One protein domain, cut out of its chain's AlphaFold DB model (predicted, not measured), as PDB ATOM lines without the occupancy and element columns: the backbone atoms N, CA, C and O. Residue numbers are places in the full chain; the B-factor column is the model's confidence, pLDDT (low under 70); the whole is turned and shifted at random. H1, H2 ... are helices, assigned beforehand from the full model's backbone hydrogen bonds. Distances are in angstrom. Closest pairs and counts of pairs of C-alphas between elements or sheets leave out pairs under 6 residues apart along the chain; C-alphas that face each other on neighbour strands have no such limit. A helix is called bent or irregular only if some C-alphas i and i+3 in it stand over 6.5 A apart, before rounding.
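This is residues 2 to 68 of the 72 residues of an uncharacterized protein of Aegilops tauschii subsp. strangulata (UniProt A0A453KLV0). Six short helices are strung one after another in an open line with no common core, H1 and H2 making a corner at one end, H5 and H6 lying at the other. The 67 printed residues are all helix in class, with no named strand, and extended: radius of gyration of the C-alphas 21.8 A, spans 63 by 31 by 18 A.

H1, residues 2 to 12, and H2, residues 14 to 28, touch only at the corner, and only just, with 3 pairs of C-alphas within 8 A, H2 with residues 16 to 17 alone; the closest C-alphas, of Phe 11 and Val 17, are 5.9 A apart. Their lines are about perpendicular, at 81 degrees. H3, residues 31 to 37, and H4, residues 40 to 46, are close but not clearly touching; their closest C-alphas, of Ala 35 and Gln 41, are 7.2 A apart. H5, residues 56 to 59, and H6, residues 62 to 67, are apart. Every O i to N i+4 pair is within hydrogen-bond range in H1 and H2, but 1 of 3 in H3, 1 of 3 in H4 and 0 of 2 in H6, where O i to N i+3 gives 3 of 4, 2 of 4 and 2 of 3; H5 is too short for an i+4 pair.

H1 begins at C-alpha 2 (-13.938, 10.222, 239.220) and is 15.2 A long, H2 21.1 A, H3 and H4 9.9 A each, H5 5.5 A. H6, 10.8 A, ends at C-alpha 67 (-13.052, 65.851, 212.002). H6 is irregular, C-alphas 63 and 66 being 8.4 A apart, and H4 only just, C-alphas 42 and 45 being 6.6 A apart.

The C-alphas farthest apart, of Gln 2 and Asn 55, are 64.4 A apart. The printed part has no cut and no long link. The model's pLDDT is under 70 at residues 31 to 34 and 53 to 55.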
ATOM      1  N   GLN A   2     -13.522   8.837 239.541       78.44
ATOM      2  CA  GLN A   2     -13.938  10.222 239.220       78.44
ATOM      3  C   GLN A   2     -13.099  10.993 238.179       78.44
ATOM      4  O   GLN A   2     -13.666  11.660 237.323       78.44
ATOM      5  N   PHE A   3     -11.761  10.910 238.220       92.31
ATOM      6  CA  PHE A   3     -10.907  11.629 237.261       92.31
ATOM      7  C   PHE A   3     -11.173  11.223 235.802       92.31
ATOM      8  O   PHE A   3     -11.275  12.078 234.928       92.31
ATOM      9  N   ASN A   4     -11.329   9.921 235.553       93.81
ATOM     10  CA  ASN A   4     -11.601   9.392 234.218       93.81
ATOM     11  C   ASN A   4     -12.954   9.887 233.693       93.81
ATOM     12  O   ASN A   4     -13.086  10.204 232.516       93.81
ATOM     13  N   ASP A   5     -13.938  10.015 234.580       93.62
ATOM     14  CA  ASP A   5     -15.290  10.444 234.223       93.62
ATOM     15  C   ASP A   5     -15.319  11.919 233.798       93.62
ATOM     16  O   ASP A   5     -15.994  12.271 232.827       93.62
ATOM     17  N   TYR A   6     -14.527  12.779 234.449       92.88
ATOM     18  CA  TYR A   6     -14.370  14.176 234.028       92.88
ATOM     19  C   TYR A   6     -13.745  14.289 232.637       92.88
ATOM     20  O   TYR A   6     -14.259  15.018 231.788       92.88
ATOM     21  N   ILE A   7     -12.674  13.535 232.384       93.62
ATOM     22  CA  ILE A   7     -11.994  13.531 231.085       93.62
ATOM     23  C   ILE A   7     -12.934  12.998 229.996       93.62
ATOM     24  O   ILE A   7     -13.115  13.650 228.968       93.62
ATOM     25  N   ASN A   8     -13.616  11.880 230.247       94.75
ATOM     26  CA  ASN A   8     -14.566  11.305 229.295       94.75
ATOM     27  C   ASN A   8     -15.723  12.253 228.979       94.75
ATOM     28  O   ASN A   8     -16.127  12.336 227.827       94.75
ATOM     29  N   THR A   9     -16.228  13.005 229.957       92.94
ATOM     30  CA  THR A   9     -17.315  13.974 229.726       92.94
ATOM     31  C   THR A   9     -16.893  15.077 228.751       92.94
ATOM     32  O   THR A   9     -17.650  15.432 227.850       92.94
ATOM     33  N   ILE A  10     -15.670  15.595 228.896       93.56
ATOM     34  CA  ILE A  10     -15.125  16.643 228.020       93.56
ATOM     35  C   ILE A  10     -14.934  16.106 226.596       93.56
ATOM     36  O   ILE A  10     -15.362  16.749 225.638       93.56
ATOM     37  N   PHE A  11     -14.332  14.922 226.449       95.50
ATOM     38  CA  PHE A  11     -14.023  14.344 225.136       95.50
ATOM     39  C   PHE A  11     -15.209  13.634 224.462       95.50
ATOM     40  O   PHE A  11     -15.176  13.427 223.252       95.50
ATOM     41  N   ALA A  12     -16.276  13.307 225.196       96.31
ATOM     42  CA  ALA A  12     -17.514  12.780 224.623       96.31
ATOM     43  C   ALA A  12     -18.392  13.868 223.986       96.31
ATOM     44  O   ALA A  12     -19.283  13.537 223.210       96.31
ATOM     45  N   SER A  13     -18.166  15.147 224.306       96.00
ATOM     46  CA  SER A  13     -18.929  16.279 223.774       96.00
ATOM     47  C   SER A  13     -18.361  16.744 222.424       96.00
ATOM     48  O   SER A  13     -17.292  17.363 222.392       96.00
ATOM     49  N   PRO A  14     -19.074  16.533 221.296       95.75
ATOM     50  CA  PRO A  14     -18.610  16.980 219.984       95.75
ATOM     51  C   PRO A  14     -18.291  18.484 219.892       95.75
ATOM     52  O   PRO A  14     -17.234  18.814 219.350       95.75
ATOM     53  N   PRO A  15     -19.116  19.418 220.425       96.12
ATOM     54  CA  PRO A  15     -18.781  20.840 220.345       96.12
ATOM     55  C   PRO A  15     -17.555  21.199 221.192       96.12
ATOM     56  O   PRO A  15     -16.781  22.070 220.805       96.12
ATOM     57  N   THR A  16     -17.338  20.516 222.317       95.94
ATOM     58  CA  THR A  16     -16.170  20.755 223.174       95.94
ATOM     59  C   THR A  16     -14.884  20.305 222.486       95.94
ATOM     60  O   THR A  16     -13.909  21.052 222.472       95.94
ATOM     61  N   VAL A  17     -14.889  19.131 221.846       97.38
ATOM     62  CA  VAL A  17     -13.744  18.647 221.058       97.38
ATOM     63  C   VAL A  17     -13.474  19.560 219.860       97.38
ATOM     64  O   VAL A  17     -12.324  19.925 219.623       97.38
ATOM     65  N   ALA A  18     -14.517  19.988 219.143       97.31
ATOM     66  CA  ALA A  18     -14.375  20.922 218.026       97.31
ATOM     67  C   ALA A  18     -13.752  22.257 218.464       97.31
ATOM     68  O   ALA A  18     -12.850  22.757 217.794       97.31
ATOM     69  N   LEU A  19     -14.180  22.804 219.609       96.88
ATOM     70  CA  LEU A  19     -13.610  24.029 220.173       96.88
ATOM     71  C   LEU A  19     -12.127  23.859 220.526       96.88
ATOM     72  O   LEU A  19     -11.325  24.725 220.196       96.88
ATOM     73  N   ILE A  20     -11.752  22.743 221.162       96.75
ATOM     74  CA  ILE A  20     -10.349  22.450 221.491       96.75
ATOM     75  C   ILE A  20      -9.499  22.419 220.215       96.75
ATOM     76  O   ILE A  20      -8.453  23.064 220.163       96.75
ATOM     77  N   ILE A  21      -9.957  21.712 219.176       96.25
ATOM     78  CA  ILE A  21      -9.245  21.620 217.894       96.25
ATOM     79  C   ILE A  21      -9.117  23.001 217.243       96.25
ATOM     80  O   ILE A  21      -8.027  23.359 216.808       96.25
ATOM     81  N   ALA A  22     -10.196  23.788 217.212       94.62
ATOM     82  CA  ALA A  22     -10.180  25.137 216.651       94.62
ATOM     83  C   ALA A  22      -9.158  26.035 217.363       94.62
ATOM     84  O   ALA A  22      -8.332  26.656 216.704       94.62
ATOM     85  N   VAL A  23      -9.143  26.030 218.700       94.12
ATOM     86  CA  VAL A  23      -8.182  26.815 219.492       94.12
ATOM     87  C   VAL A  23      -6.748  26.369 219.221       94.12
ATOM     88  O   VAL A  23      -5.870  27.213 219.061       94.12
ATOM     89  N   VAL A  24      -6.479  25.062 219.144       95.00
ATOM     90  CA  VAL A  24      -5.133  24.569 218.809       95.00
ATOM     91  C   VAL A  24      -4.712  25.059 217.424       95.00
ATOM     92  O   VAL A  24      -3.610  25.586 217.281       95.00
ATOM     93  N   LEU A  25      -5.581  24.936 216.420       91.19
ATOM     94  CA  LEU A  25      -5.291  25.386 215.058       91.19
ATOM     95  C   LEU A  25      -5.063  26.902 214.995       91.19
ATOM     96  O   LEU A  25      -4.066  27.330 214.419       91.19
ATOM     97  N   ASP A  26      -5.893  27.705 215.661       87.06
ATOM     98  CA  ASP A  26      -5.749  29.167 215.698       87.06
ATOM     99  C   ASP A  26      -4.416  29.624 216.312       87.06
ATOM    100  O   ASP A  26      -3.891  30.670 215.935       87.06
ATOM    101  N   ASN A  27      -3.855  28.850 217.251       86.44
ATOM    102  CA  ASN A  27      -2.599  29.188 217.929       86.44
ATOM    103  C   ASN A  27      -1.349  28.590 217.270       86.44
ATOM    104  O   ASN A  27      -0.241  29.040 217.559       86.44
ATOM    105  N   THR A  28      -1.496  27.556 216.439       85.88
ATOM    106  CA  THR A  28      -0.352  26.817 215.870       85.88
ATOM    107  C   THR A  28      -0.165  27.030 214.376       85.88
ATOM    108  O   THR A  28       0.945  26.846 213.880       85.88
ATOM    109  N   LEU A  29      -1.211  27.428 213.650       80.88
ATOM    110  CA  LEU A  29      -1.088  27.768 212.239       80.88
ATOM    111  C   LEU A  29      -0.344  29.100 212.085       80.88
ATOM    112  O   LEU A  29      -0.689  30.099 212.716       80.88
ATOM    113  N   ASP A  30       0.681  29.116 211.230       77.75
ATOM    114  CA  ASP A  30       1.442  30.333 210.954       77.75
ATOM    115  C   ASP A  30       0.550  31.369 210.254       77.75
ATOM    116  O   ASP A  30       0.023  31.165 209.156       77.75
ATOM    117  N   VAL A  31       0.387  32.514 210.911       67.50
ATOM    118  CA  VAL A  31      -0.454  33.620 210.451       67.50
ATOM    119  C   VAL A  31       0.134  34.293 209.203       67.50
ATOM    120  O   VAL A  31      -0.620  34.885 208.424       67.50
ATOM    121  N   ARG A  32       1.458  34.211 208.983       62.94
ATOM    122  CA  ARG A  32       2.124  34.908 207.867       62.94
ATOM    123  C   ARG A  32       1.653  34.422 206.504       62.94
ATOM    124  O   ARG A  32       1.331  35.261 205.664       62.94
ATOM    125  N   ASP A  33       1.558  33.112 206.306       67.06
ATOM    126  CA  ASP A  33       1.078  32.548 205.040       67.06
ATOM    127  C   ASP A  33      -0.456  32.461 204.997       67.06
ATOM    128  O   ASP A  33      -1.058  32.618 203.932       67.06
ATOM    129  N   ALA A  34      -1.117  32.372 206.161       68.00
ATOM    130  CA  ALA A  34      -2.578  32.384 206.258       68.00
ATOM    131  C   ALA A  34      -3.217  33.694 205.760       68.00
ATOM    132  O   ALA A  34      -4.383  33.703 205.364       68.00
ATOM    133  N   ALA A  35      -2.489  34.816 205.746       70.88
ATOM    134  CA  ALA A  35      -2.995  36.074 205.195       70.88
ATOM    135  C   ALA A  35      -3.376  35.948 203.706       70.88
ATOM    136  O   ALA A  35      -4.359  36.551 203.264       70.88
ATOM    137  N   LYS A  36      -2.636  35.133 202.943       71.81
ATOM    138  CA  LYS A  36      -2.925  34.864 201.533       71.81
ATOM    139  C   LYS A  36      -4.229  34.080 201.377       71.81
ATOM    140  O   LYS A  36      -5.102  34.506 200.624       71.81
ATOM    141  N   ASP A  37      -4.395  33.011 202.151       76.25
ATOM    142  CA  ASP A  37      -5.564  32.123 202.065       76.25
ATOM    143  C   ASP A  37      -6.840  32.755 202.642       76.25
ATOM    144  O   ASP A  37      -7.946  32.482 202.184       76.25
ATOM    145  N   ARG A  38      -6.700  33.678 203.601       75.56
ATOM    146  CA  ARG A  38      -7.816  34.443 204.190       75.56
ATOM    147  C   ARG A  38      -8.285  35.614 203.321       75.56
ATOM    148  O   ARG A  38      -9.159  36.372 203.740       75.56
ATOM    149  N   GLY A  39      -7.691  35.806 202.140       79.31
ATOM    150  CA  GLY A  39      -8.039  36.903 201.238       79.31
ATOM    151  C   GLY A  39      -7.624  38.282 201.758       79.31
ATOM    152  O   GLY A  39      -8.163  39.292 201.308       79.31
ATOM    153  N   MET A  40      -6.658  38.368 202.684       82.06
ATOM    154  CA  MET A  40      -6.195  39.657 203.222       82.06
ATOM    155  C   MET A  40      -5.612  40.559 202.133       82.06
ATOM    156  O   MET A  40      -5.727  41.774 202.243       82.06
ATOM    157  N   GLN A  41      -5.054  39.977 201.067       82.50
ATOM    158  CA  GLN A  41      -4.586  40.714 199.885       82.50
ATOM    159  C   GLN A  41      -5.718  41.478 199.181       82.50
ATOM    160  O   GLN A  41      -5.500  42.558 198.642       82.50
ATOM    161  N   TRP A  42      -6.943  40.941 199.200       82.81
ATOM    162  CA  TRP A  42      -8.110  41.650 198.681       82.81
ATOM    163  C   TRP A  42      -8.489  42.809 199.609       82.81
ATOM    164  O   TRP A  42      -8.657  43.937 199.151       82.81
ATOM    165  N   TRP A  43      -8.538  42.553 200.920       80.94
ATOM    166  CA  TRP A  43      -8.877  43.558 201.933       80.94
ATOM    167  C   TRP A  43      -7.822  44.660 202.097       80.94
ATOM    168  O   TRP A  43      -8.160  45.749 202.553       80.94
ATOM    169  N   GLU A  44      -6.564  44.417 201.723       82.62
ATOM    170  CA  GLU A  44      -5.434  45.342 201.891       82.62
ATOM    171  C   GLU A  44      -5.727  46.748 201.347       82.62
ATOM    172  O   GLU A  44      -5.493  47.741 202.038       82.62
ATOM    173  N   ARG A  45      -6.352  46.831 200.167       77.06
ATOM    174  CA  ARG A  45      -6.714  48.093 199.496       77.06
ATOM    175  C   ARG A  45      -7.765  48.911 200.248       77.06
ATOM    176  O   ARG A  45      -7.844  50.120 200.076       77.06
ATOM    177  N   PHE A  46      -8.557  48.257 201.097       78.44
ATOM    178  CA  PHE A  46      -9.648  48.865 201.863       78.44
ATOM    179  C   PHE A  46      -9.221  49.285 203.274       78.44
ATOM    180  O   PHE A  46      -9.998  49.909 203.992       78.44
ATOM    181  N   ARG A  47      -8.002  48.931 203.703       76.19
ATOM    182  CA  ARG A  47      -7.494  49.245 205.050       76.19
ATOM    183  C   ARG A  47      -6.991  50.679 205.189       76.19
ATOM    184  O   ARG A  47      -6.771  51.126 206.310       76.19
ATOM    185  N   THR A  48      -6.779  51.379 204.078       73.75
ATOM    186  CA  THR A  48      -6.289  52.763 204.057       73.75
ATOM    187  C   THR A  48      -7.174  53.616 203.157       73.75
ATOM    188  O   THR A  48      -7.647  53.149 202.124       73.75
ATOM    189  N   PHE A  49      -7.378  54.881 203.533       70.25
ATOM    190  CA  PHE A  49      -8.244  55.814 202.802       70.25
ATOM    191  C   PHE A  49      -7.819  56.017 201.337       70.25
ATOM    192  O   PHE A  49      -8.669  56.188 200.472       70.25
ATOM    193  N   ARG A  50      -6.512  55.959 201.047       70.56
ATOM    194  CA  ARG A  50      -5.936  56.124 199.698       70.56
ATOM    195  C   ARG A  50      -5.506  54.811 199.039       70.56
ATOM    196  O   ARG A  50      -4.862  54.836 197.994       70.56
ATOM    197  N   GLY A  51      -5.813  53.669 199.654       70.12
ATOM    198  CA  GLY A  51      -5.404  52.351 199.158       70.12
ATOM    199  C   GLY A  51      -6.151  51.895 197.905       70.12
ATOM    200  O   GLY A  51      -5.764  50.907 197.282       70.12
ATOM    201  N   ASP A  52      -7.210  52.607 197.524       73.31
ATOM    202  CA  ASP A  52      -8.054  52.294 196.382       73.31
ATOM    203  C   ASP A  52      -8.604  53.587 195.757       73.31
ATOM    204  O   ASP A  52      -8.787  54.578 196.457       73.31
ATOM    205  N   SER A  53      -8.881  53.594 194.448       68.12
ATOM    206  CA  SER A  53      -9.307  54.796 193.705       68.12
ATOM    207  C   SER A  53     -10.757  55.229 193.969       68.12
ATOM    208  O   SER A  53     -11.294  56.063 193.237       68.12
ATOM    209  N   ARG A  54     -11.434  54.616 194.945       68.94
ATOM    210  CA  ARG A  54     -12.817  54.938 195.318       68.94
ATOM    211  C   ARG A  54     -12.906  56.269 196.072       68.94
ATOM    212  O   ARG A  54     -11.974  56.693 196.743       68.94
ATOM    213  N   ASN A  55     -14.063  56.914 195.918       66.31
ATOM    214  CA  ASN A  55     -14.337  58.285 196.347       66.31
ATOM    215  C   ASN A  55     -14.278  58.459 197.881       66.31
ATOM    216  O   ASN A  55     -14.600  57.526 198.619       66.31
ATOM    217  N   GLU A  56     -13.957  59.667 198.358       70.44
ATOM    218  CA  GLU A  56     -13.880  60.018 199.795       70.44
ATOM    219  C   GLU A  56     -15.197  59.746 200.550       70.44
ATOM    220  O   GLU A  56     -15.199  59.437 201.745       70.44
ATOM    221  N   GLU A  57     -16.323  59.759 199.835       73.38
ATOM    222  CA  GLU A  57     -17.643  59.385 200.351       73.38
ATOM    223  C   GLU A  57     -17.691  57.952 200.899       73.38
ATOM    224  O   GLU A  57     -18.346  57.706 201.908       73.38
ATOM    225  N   PHE A  58     -16.970  57.006 200.285       75.44
ATOM    226  CA  PHE A  58     -16.967  55.607 200.729       75.44
ATOM    227  C   PHE A  58     -16.335  55.446 202.115       75.44
ATOM    228  O   PHE A  58     -16.741  54.583 202.890       75.44
ATOM    229  N   TYR A  59     -15.346  56.281 202.433       73.75
ATOM    230  CA  TYR A  59     -14.635  56.233 203.706       73.75
ATOM    231  C   TYR A  59     -15.118  57.293 204.708       73.75
ATOM    232  O   TYR A  59     -14.543  57.437 205.786       73.75
ATOM    233  N   THR A  60     -16.183  58.031 204.383       78.88
ATOM    234  CA  THR A  60     -16.737  59.052 205.272       78.88
ATOM    235  C   THR A  60     -17.326  58.399 206.521       78.88
ATOM    236  O   THR A  60     -18.282  57.626 206.460       78.88
ATOM    237  N   LEU A  61     -16.774  58.739 207.685       83.38
ATOM    238  CA  LEU A  61     -17.266  58.231 208.960       83.38
ATOM    239  C   LEU A  61     -18.639  58.830 209.324       83.38
ATOM    240  O   LEU A  61     -18.869  60.028 209.109       83.38
ATOM    241  N   PRO A  62     -19.535  58.039 209.943       83.94
ATOM    242  CA  PRO A  62     -20.815  58.539 210.431       83.94
ATOM    243  C   PRO A  62     -20.608  59.604 211.518       83.94
ATOM    244  O   PRO A  62     -19.546  59.698 212.131       83.94
ATOM    245  N   PHE A  63     -21.636  60.420 211.759       87.69
ATOM    246  CA  PHE A  63     -21.619  61.481 212.780       87.69
ATOM    247  C   PHE A  63     -20.491  62.517 212.621       87.69
ATOM    248  O   PHE A  63     -20.076  63.141 213.595       87.69
ATOM    249  N   ASN A  64     -20.001  62.725 211.393       83.75
ATOM    250  CA  ASN A  64     -18.939  63.688 211.083       83.75
ATOM    251  C   ASN A  64     -17.620  63.428 211.847       83.75
ATOM    252  O   ASN A  64     -16.851  64.349 212.137       83.75
ATOM    253  N   LEU A  65     -17.340  62.160 212.172       83.88
ATOM    254  CA  LEU A  65     -16.140  61.763 212.918       83.88
ATOM    255  C   LEU A  65     -14.830  61.993 212.143       83.88
ATOM    256  O   LEU A  65     -13.770  62.033 212.763       83.88
ATOM    257  N   ASN A  66     -14.888  62.237 210.828       83.44
ATOM    258  CA  ASN A  66     -13.722  62.603 210.007       83.44
ATOM    259  C   ASN A  66     -12.992  63.853 210.534       83.44
ATOM    260  O   ASN A  66     -11.804  64.027 210.285       83.44
ATOM    261  N   ARG A  67     -13.675  64.710 211.311       81.25
ATOM    262  CA  ARG A  67     -13.052  65.851 212.002       81.25
ATOM    263  C   ARG A  67     -12.002  65.429 213.035       81.25
ATOM    264  O   ARG A  67     -11.051  66.168 213.270       81.25
ATOM    265  N   PHE A  68     -12.206  64.286 213.683       85.56
ATOM    266  CA  PHE A  68     -11.321  63.764 214.727       85.56
ATOM    267  C   PHE A  68     -10.343  62.721 214.183       85.56
ATOM    268  O   PHE A  68      -9.264  62.546 214.742       85.56
TER     269      PHE A  68